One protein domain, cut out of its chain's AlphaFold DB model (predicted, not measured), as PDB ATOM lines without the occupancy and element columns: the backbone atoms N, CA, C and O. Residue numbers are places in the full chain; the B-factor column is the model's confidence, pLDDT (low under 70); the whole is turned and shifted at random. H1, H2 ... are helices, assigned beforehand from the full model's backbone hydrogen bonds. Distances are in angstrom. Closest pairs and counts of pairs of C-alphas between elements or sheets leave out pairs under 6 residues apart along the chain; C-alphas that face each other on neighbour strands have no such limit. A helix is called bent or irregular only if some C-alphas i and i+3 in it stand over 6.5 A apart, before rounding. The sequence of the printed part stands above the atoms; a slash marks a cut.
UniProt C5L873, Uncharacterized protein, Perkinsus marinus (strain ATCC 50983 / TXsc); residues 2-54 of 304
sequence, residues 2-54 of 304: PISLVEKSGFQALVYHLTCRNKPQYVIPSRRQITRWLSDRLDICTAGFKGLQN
ATOM      1  N   PRO A   2      -2.946 -16.280  45.127       87.12
ATOM      2  CA  PRO A   2      -3.243 -16.393  46.552       87.12
ATOM      3  C   PRO A   2      -3.325 -15.012  47.220       87.12
ATOM      4  O   PRO A   2      -2.519 -14.132  46.930       87.12
ATOM      5  N   ILE A   3      -4.258 -14.836  48.163       89.19
ATOM      6  CA  ILE A   3      -4.438 -13.567  48.901       89.19
ATOM      7  C   ILE A   3      -3.178 -13.201  49.707       89.19
ATOM      8  O   ILE A   3      -2.897 -12.027  49.917       89.19
ATOM      9  N   SER A   4      -2.367 -14.187  50.104       89.88
ATOM     10  CA  SER A   4      -1.088 -13.972  50.796       89.88
ATOM     11  C   SER A   4      -0.039 -13.222  49.967       89.88
ATOM     12  O   SER A   4       0.969 -12.791  50.521       89.88
ATOM     13  N   LEU A   5      -0.261 -13.026  48.662       92.69
ATOM     14  CA  LEU A   5       0.632 -12.252  47.799       92.69
ATOM     15  C   LEU A   5       0.884 -10.835  48.330       92.69
ATOM     16  O   LEU A   5       2.003 -10.344  48.226       92.69
ATOM     17  N   VAL A   6      -0.118 -10.200  48.944       90.94
ATOM     18  CA  VAL A   6      -0.004  -8.821  49.461       90.94
ATOM     19  C   VAL A   6       0.991  -8.672  50.616       90.94
ATOM     20  O   VAL A   6       1.412  -7.566  50.947       90.94
ATOM     21  N   GLU A   7       1.401  -9.792  51.208       89.25
ATOM     22  CA  GLU A   7       2.388  -9.863  52.287       89.25
ATOM     23  C   GLU A   7       3.797 -10.178  51.763       89.25
ATOM     24  O   GLU A   7       4.758 -10.178  52.528       89.25
ATOM     25  N   LYS A   8       3.946 -10.463  50.462       93.56
ATOM     26  CA  LYS A   8       5.244 -10.759  49.851       93.56
ATOM     27  C   LYS A   8       5.986  -9.462  49.539       93.56
ATOM     28  O   LYS A   8       5.469  -8.601  48.831       93.56
ATOM     29  N   SER A   9       7.234  -9.372  49.995       92.00
ATOM     30  CA  SER A   9       8.101  -8.198  49.822       92.00
ATOM     31  C   SER A   9       8.236  -7.754  48.363       92.00
ATOM     32  O   SER A   9       8.152  -6.566  48.082       92.00
ATOM     33  N   GLY A  10       8.365  -8.695  47.419       92.81
ATOM     34  CA  GLY A  10       8.444  -8.377  45.988       92.81
ATOM     35  C   GLY A  10       7.181  -7.700  45.444       92.81
ATOM     36  O   GLY A  10       7.270  -6.723  44.706       92.81
ATOM     37  N   PHE A  11       5.998  -8.164  45.860       91.88
ATOM     38  CA  PHE A  11       4.733  -7.526  45.488       91.88
ATOM     39  C   PHE A  11       4.593  -6.149  46.144       91.88
ATOM     40  O   PHE A  11       4.173  -5.198  45.494       91.88
ATOM     41  N   GLN A  12       4.998  -6.014  47.409       90.62
ATOM     42  CA  GLN A  12       4.982  -4.730  48.110       90.62
ATOM     43  C   GLN A  12       5.914  -3.705  47.456       90.62
ATOM     44  O   GLN A  12       5.507  -2.564  47.261       90.62
ATOM     45  N   ALA A  13       7.118  -4.118  47.052       89.81
ATOM     46  CA  ALA A  13       8.057  -3.281  46.312       89.81
ATOM     47  C   ALA A  13       7.486  -2.858  44.949       89.81
ATOM     48  O   ALA A  13       7.550  -1.682  44.595       89.81
ATOM     49  N   LEU A  14       6.865  -3.787  44.209       90.12
ATOM     50  CA  LEU A  14       6.192  -3.478  42.945       90.12
ATOM     51  C   LEU A  14       5.079  -2.443  43.143       90.12
ATOM     52  O   LEU A  14       5.048  -1.431  42.445       90.12
ATOM     53  N   VAL A  15       4.179  -2.674  44.100       88.62
ATOM     54  CA  VAL A  15       3.076  -1.751  44.379       88.62
ATOM     55  C   VAL A  15       3.616  -0.389  44.801       88.62
ATOM     56  O   VAL A  15       3.176   0.611  44.249       88.62
ATOM     57  N   TYR A  16       4.622  -0.347  45.677       86.56
ATOM     58  CA  TYR A  16       5.308   0.885  46.068       86.56
ATOM     59  C   TYR A  16       5.840   1.649  44.846       86.56
ATOM     60  O   TYR A  16       5.527   2.826  44.673       86.56
ATOM     61  N   HIS A  17       6.558   0.985  43.934       86.25
ATOM     62  CA  HIS A  17       7.050   1.617  42.704       86.25
ATOM     63  C   HIS A  17       5.928   2.169  41.815       86.25
ATOM     64  O   HIS A  17       6.079   3.249  41.238       86.25
ATOM     65  N   LEU A  18       4.801   1.459  41.714       86.31
ATOM     66  CA  LEU A  18       3.651   1.885  40.915       86.31
ATOM     67  C   LEU A  18       2.883   3.047  41.564       86.31
ATOM     68  O   LEU A  18       2.382   3.925  40.857       86.31
ATOM     69  N   THR A  19       2.782   3.081  42.895       83.31
ATOM     70  CA  THR A  19       1.935   4.049  43.608       83.31
ATOM     71  C   THR A  19       2.685   5.289  44.076       83.31
ATOM     72  O   THR A  19       2.092   6.363  44.098       83.31
ATOM     73  N   CYS A  20       3.982   5.213  44.384       66.25
ATOM     74  CA  CYS A  20       4.744   6.356  44.906       66.25
ATOM     75  C   CYS A  20       4.894   7.522  43.926       66.25
ATOM     76  O   CYS A  20       5.077   8.652  44.367       66.25
ATOM     77  N   ARG A  21       4.763   7.285  42.615       65.19
ATOM     78  CA  ARG A  21       4.798   8.365  41.615       65.19
ATOM     79  C   ARG A  21       3.524   9.214  41.583       65.19
ATOM     80  O   ARG A  21       3.612  10.393  41.275       65.19
ATOM     81  N   ASN A  22       2.365   8.630  41.906       67.12
ATOM     82  CA  ASN A  22       1.056   9.247  41.644       67.12
ATOM     83  C   ASN A  22       0.119   9.311  42.869       67.12
ATOM     84  O   ASN A  22      -0.829  10.092  42.862       67.12
ATOM     85  N   LYS A  23       0.334   8.489  43.910       73.31
ATOM     86  CA  LYS A  23      -0.505   8.390  45.122       73.31
ATOM     87  C   LYS A  23       0.325   7.966  46.351       73.31
ATOM     88  O   LYS A  23       0.292   6.796  46.736       73.31
ATOM     89  N   PRO A  24       1.023   8.899  47.024       69.31
ATOM     90  CA  PRO A  24       1.916   8.588  48.148       69.31
ATOM     91  C   PRO A  24       1.209   8.052  49.407       69.31
ATOM     92  O   PRO A  24       1.871   7.557  50.310       69.31
ATOM     93  N   GLN A  25      -0.123   8.124  49.478       78.38
ATOM     94  CA  GLN A  25      -0.917   7.674  50.631       78.38
ATOM     95  C   GLN A  25      -1.505   6.261  50.463       78.38
ATOM     96  O   GLN A  25      -2.288   5.819  51.302       78.38
ATOM     97  N   TYR A  26      -1.200   5.554  49.370       83.19
ATOM     98  CA  TYR A  26      -1.762   4.223  49.148       83.19
ATOM     99  C   TYR A  26      -1.169   3.202  50.129       83.19
ATOM    100  O   TYR A  26       0.026   2.916  50.096       83.19
ATOM    101  N   VAL A  27      -2.022   2.628  50.979       86.44
ATOM    102  CA  VAL A  27      -1.660   1.562  51.918       86.44
ATOM    103  C   VAL A  27      -2.125   0.227  51.351       86.44
ATOM    104  O   VAL A  27      -3.311   0.041  51.070       86.44
ATOM    105  N   ILE A  28      -1.190  -0.710  51.198       88.88
ATOM    106  CA  ILE A  28      -1.494  -2.063  50.734       88.88
ATOM    107  C   ILE A  28      -2.401  -2.737  51.774       88.88
ATOM    108  O   ILE A  28      -2.030  -2.802  52.950       88.88
ATOM    109  N   PRO A  29      -3.581  -3.243  51.380       90.62
ATOM    110  CA  PRO A  29      -4.465  -3.920  52.312       90.62
ATOM    111  C   PRO A  29      -3.839  -5.231  52.787       90.62
ATOM    112  O   PRO A  29      -3.255  -5.989  52.013       90.62
ATOM    113  N   SER A  30      -4.004  -5.526  54.073       91.00
ATOM    114  CA  SER A  30      -3.617  -6.817  54.639       91.00
ATOM    115  C   SER A  30      -4.471  -7.947  54.066       91.00
ATOM    116  O   SER A  30      -5.632  -7.751  53.694       91.00
ATOM    117  N   ARG A  31      -3.941  -9.174  54.103       92.75
ATOM    118  CA  ARG A  31      -4.696 -10.389  53.766       92.75
ATOM    119  C   ARG A  31      -6.041 -10.445  54.494       92.75
ATOM    120  O   ARG A  31      -7.053 -10.720  53.864       92.75
ATOM    121  N   ARG A  32      -6.075 -10.099  55.787       92.19
ATOM    122  CA  ARG A  32      -7.312 -10.051  56.587       92.19
ATOM    123  C   ARG A  32      -8.321  -9.035  56.049       92.19
ATOM    124  O   ARG A  32      -9.511  -9.333  56.014       92.19
ATOM    125  N   GLN A  33      -7.866  -7.848  55.644       91.12
ATOM    126  CA  GLN A  33      -8.746  -6.835  55.058       91.12
ATOM    127  C   GLN A  33      -9.327  -7.309  53.727       91.12
ATOM    128  O   GLN A  33     -10.532  -7.184  53.539       91.12
ATOM    129  N   ILE A  34      -8.507  -7.909  52.858       91.19
ATOM    130  CA  ILE A  34      -8.970  -8.463  51.578       91.19
ATOM    131  C   ILE A  34      -9.966  -9.598  51.809       91.19
ATOM    132  O   ILE A  34     -11.013  -9.607  51.175       91.19
ATOM    133  N   THR A  35      -9.679 -10.524  52.729       91.06
ATOM    134  CA  THR A  35     -10.603 -11.614  53.070       91.06
ATOM    135  C   THR A  35     -11.940 -11.069  53.556       91.06
ATOM    136  O   THR A  35     -12.971 -11.497  53.054       91.06
ATOM    137  N   ARG A  36     -11.936 -10.086  54.467       92.06
ATOM    138  CA  ARG A  36     -13.173  -9.452  54.936       92.06
ATOM    139  C   ARG A  36     -13.930  -8.780  53.792       92.06
ATOM    140  O   ARG A  36     -15.112  -9.028  53.640       92.06
ATOM    141  N   TRP A  37     -13.255  -7.986  52.961       91.12
ATOM    142  CA  TRP A  37     -13.897  -7.346  51.812       91.12
ATOM    143  C   TRP A  37     -14.465  -8.359  50.822       91.12
ATOM    144  O   TRP A  37     -15.510  -8.108  50.235       91.12
ATOM    145  N   LEU A  38     -13.790  -9.494  50.631       88.56
ATOM    146  CA  LEU A  38     -14.297 -10.573  49.799       88.56
ATOM    147  C   LEU A  38     -15.559 -11.183  50.414       88.56
ATOM    148  O   LEU A  38     -16.526 -11.363  49.689       88.56
ATOM    149  N   SER A  39     -15.580 -11.437  51.726       86.38
ATOM    150  CA  SER A  39     -16.780 -11.886  52.444       86.38
ATOM    151  C   SER A  39     -17.929 -10.885  52.316       86.38
ATOM    152  O   SER A  39     -19.001 -11.265  51.862       86.38
ATOM    153  N   ASP A  40     -17.682  -9.599  52.581       84.88
ATOM    154  CA  ASP A  40     -18.693  -8.543  52.451       84.88
ATOM    155  C   ASP A  40     -19.249  -8.480  51.011       84.88
ATOM    156  O   ASP A  40     -20.442  -8.280  50.782       84.88
ATOM    157  N   ARG A  41     -18.385  -8.670  50.003       82.88
ATOM    158  CA  ARG A  41     -18.794  -8.724  48.592       82.88
ATOM    159  C   ARG A  41     -19.556  -9.998  48.252       82.88
ATOM    160  O   ARG A  41     -20.492  -9.915  47.463       82.88
ATOM    161  N   LEU A  42     -19.186 -11.138  48.829       78.62
ATOM    162  CA  LEU A  42     -19.914 -12.393  48.663       78.62
ATOM    163  C   LEU A  42     -21.334 -12.267  49.216       78.62
ATOM    164  O   LEU A  42     -22.256 -12.679  48.524       78.62
ATOM    165  N   ASP A  43     -21.527 -11.622  50.368       71.50
ATOM    166  CA  ASP A  43     -22.856 -11.380  50.949       71.50
ATOM    167  C   ASP A  43     -23.733 -10.476  50.060       71.50
ATOM    168  O   ASP A  43     -24.939 -10.676  49.906       71.50
ATOM    169  N   ILE A  44     -23.123  -9.495  49.391       71.56
ATOM    170  CA  ILE A  44     -23.818  -8.672  48.390       71.56
ATOM    171  C   ILE A  44     -24.159  -9.506  47.145       71.56
ATOM    172  O   ILE A  44     -25.257  -9.399  46.598       71.56
ATOM    173  N   CYS A  45     -23.236 -10.353  46.688       70.56
ATOM    174  CA  CYS A  45     -23.472 -11.245  45.556       70.56
ATOM    175  C   CYS A  45     -24.545 -12.297  45.866       70.56
ATOM    176  O   CYS A  45     -25.314 -12.638  44.967       70.56
ATOM    177  N   THR A  46     -24.648 -12.768  47.113       68.00
ATOM    178  CA  THR A  46     -25.682 -13.725  47.518       68.00
ATOM    179  C   THR A  46     -27.063 -13.081  47.578       68.00
ATOM    180  O   THR A  46     -28.035 -13.697  47.142       68.00
ATOM    181  N   ALA A  47     -27.162 -11.807  47.975       63.34
ATOM    182  CA  ALA A  47     -28.393 -11.028  47.804       63.34
ATOM    183  C   ALA A  47     -28.818 -10.919  46.320       63.34
ATOM    184  O   ALA A  47     -30.010 -10.831  46.018       63.34
ATOM    185  N   GLY A  48     -27.860 -11.006  45.390       66.62
ATOM    186  CA  GLY A  48     -28.083 -11.071  43.943       66.62
ATOM    187  C   GLY A  48     -28.730 -12.369  43.435       66.62
ATOM    188  O   GLY A  48     -29.120 -12.428  42.268       66.62
ATOM    189  N   PHE A  49     -28.905 -13.396  44.278       77.44
ATOM    190  CA  PHE A  49     -29.644 -14.612  43.909       77.44
ATOM    191  C   PHE A  49     -31.167 -14.450  43.962       77.44
ATOM    192  O   PHE A  49     -31.870 -15.359  43.526       77.44
ATOM    193  N   LYS A  50     -31.706 -13.305  44.411       74.44
ATOM    194  CA  LYS A  50     -33.160 -13.044  44.388       74.44
ATOM    195  C   LYS A  50     -33.764 -13.238  42.994       74.44
ATOM    196  O   LYS A  50     -34.785 -13.904  42.856       74.44
ATOM    197  N   GLY A  51     -33.100 -12.719  41.956       78.25
ATOM    198  CA  GLY A  51     -33.535 -12.904  40.569       78.25
ATOM    199  C   GLY A  51     -33.593 -14.381  40.173       78.25
ATOM    200  O   GLY A  51     -34.578 -14.814  39.590       78.25
ATOM    201  N   LEU A  52     -32.586 -15.165  40.571       87.69
ATOM    202  CA  LEU A  52     -32.524 -16.610  40.326       87.69
ATOM    203  C   LEU A  52     -33.629 -17.372  41.080       87.69
ATOM    204  O   LEU A  52     -34.264 -18.262  40.521       87.69
ATOM    205  N   GLN A  53     -33.878 -17.026  42.344       86.69
ATOM    206  CA  GLN A  53     -34.912 -17.665  43.162       86.69
ATOM    207  C   GLN A  53     -36.328 -17.353  42.665       86.69
ATOM    208  O   GLN A  53     -37.213 -18.193  42.814       86.69
ATOM    209  N   ASN A  54     -36.537 -16.198  42.037       87.19
ATOM    210  CA  ASN A  54     -37.826 -15.803  41.467       87.19
ATOM    211  C   ASN A  54     -38.082 -16.390  40.068       87.19
ATOM    212  O   ASN A  54     -39.176 -16.227  39.527       87.19
TER     213      ASN A  54
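This is residues 2 to 54 of the 304 residues of an uncharacterized protein of Perkinsus marinus (strain ATCC 50983 / TXsc) (UniProt C5L873). A long straight helix, H3, sticks out with residues 36 to 47 as an arm from a small body, and the short helix H4 follows near the arm's far end. The body is a loose loop of chain: the short H1 leads into H2, and the long link of residues 20 to 30 folds back from the far end of H2 to bring the first turns of H3 to H1. The printed part has 53 residues with four named helices, H1, H2, H3 and H4 in that order, and no named strand; its class is all helix. The whole is extended, with a radius of gyration of the C-alphas of 16.0 A, and its outline is a rod spanning 49 by 23 by 13 A, with the arm making much of the length.

H1 is residues 3 to 7, beginning at C-alpha 3 at (-4.438, -13.567, 48.901). It is irregular, but only just: C-alphas 3 and 6 are 6.52 A apart. H2 is residues 9 to 19 and measures 15.1 A from first to last C-alpha. H3, the longest helix, is residues 31 to 47, from C-alpha 31 at (-4.696, -10.389, 53.766) to C-alpha 47 at (-28.393, -11.028, 47.804), 24.4 A. H4 is residues 50 to 53, ending at C-alpha 53 at (-34.912, -17.665, 43.162).

H1 and H2 are close but not clearly touching, with 2 pairs of C-alphas within 8 A; the closest C-alphas are those of Val 6 and Gln 12, 6.6 A apart. H1 and H3 touch, H3 with residues 31 to 35 alone, and their closest C-alphas are those of Ile 3 and Arg 31, 5.8 A apart. H2 and H3 are apart. H4 is apart from H1 and from H2, and H3 and H4 meet only through their link. In H2 and H3 every O i to N i+4 pair is within hydrogen-bond range; in H1 it is 0 of 1, beside 2 of 2 O i to N i+3 pairs, and H4 is too short for an O i to N i+4 pair.

The two C-alphas farthest apart are those of Arg 21 and Asn 54, at 49.0 A. Residues 36 to 54 stand free, of which 36 to 47 belong to H3 and 50 to 53 to H4; the body without them spans 27 by 18 by 10 A. The printed part has no cut. The link from H2 to H3, 11 residues, is long; those from H1 to H2 and from H3 to H4 are tight. The mean pLDDT of the printed part is 83.7, and residues 20 to 22, 24 and 46 to 48 are under 70.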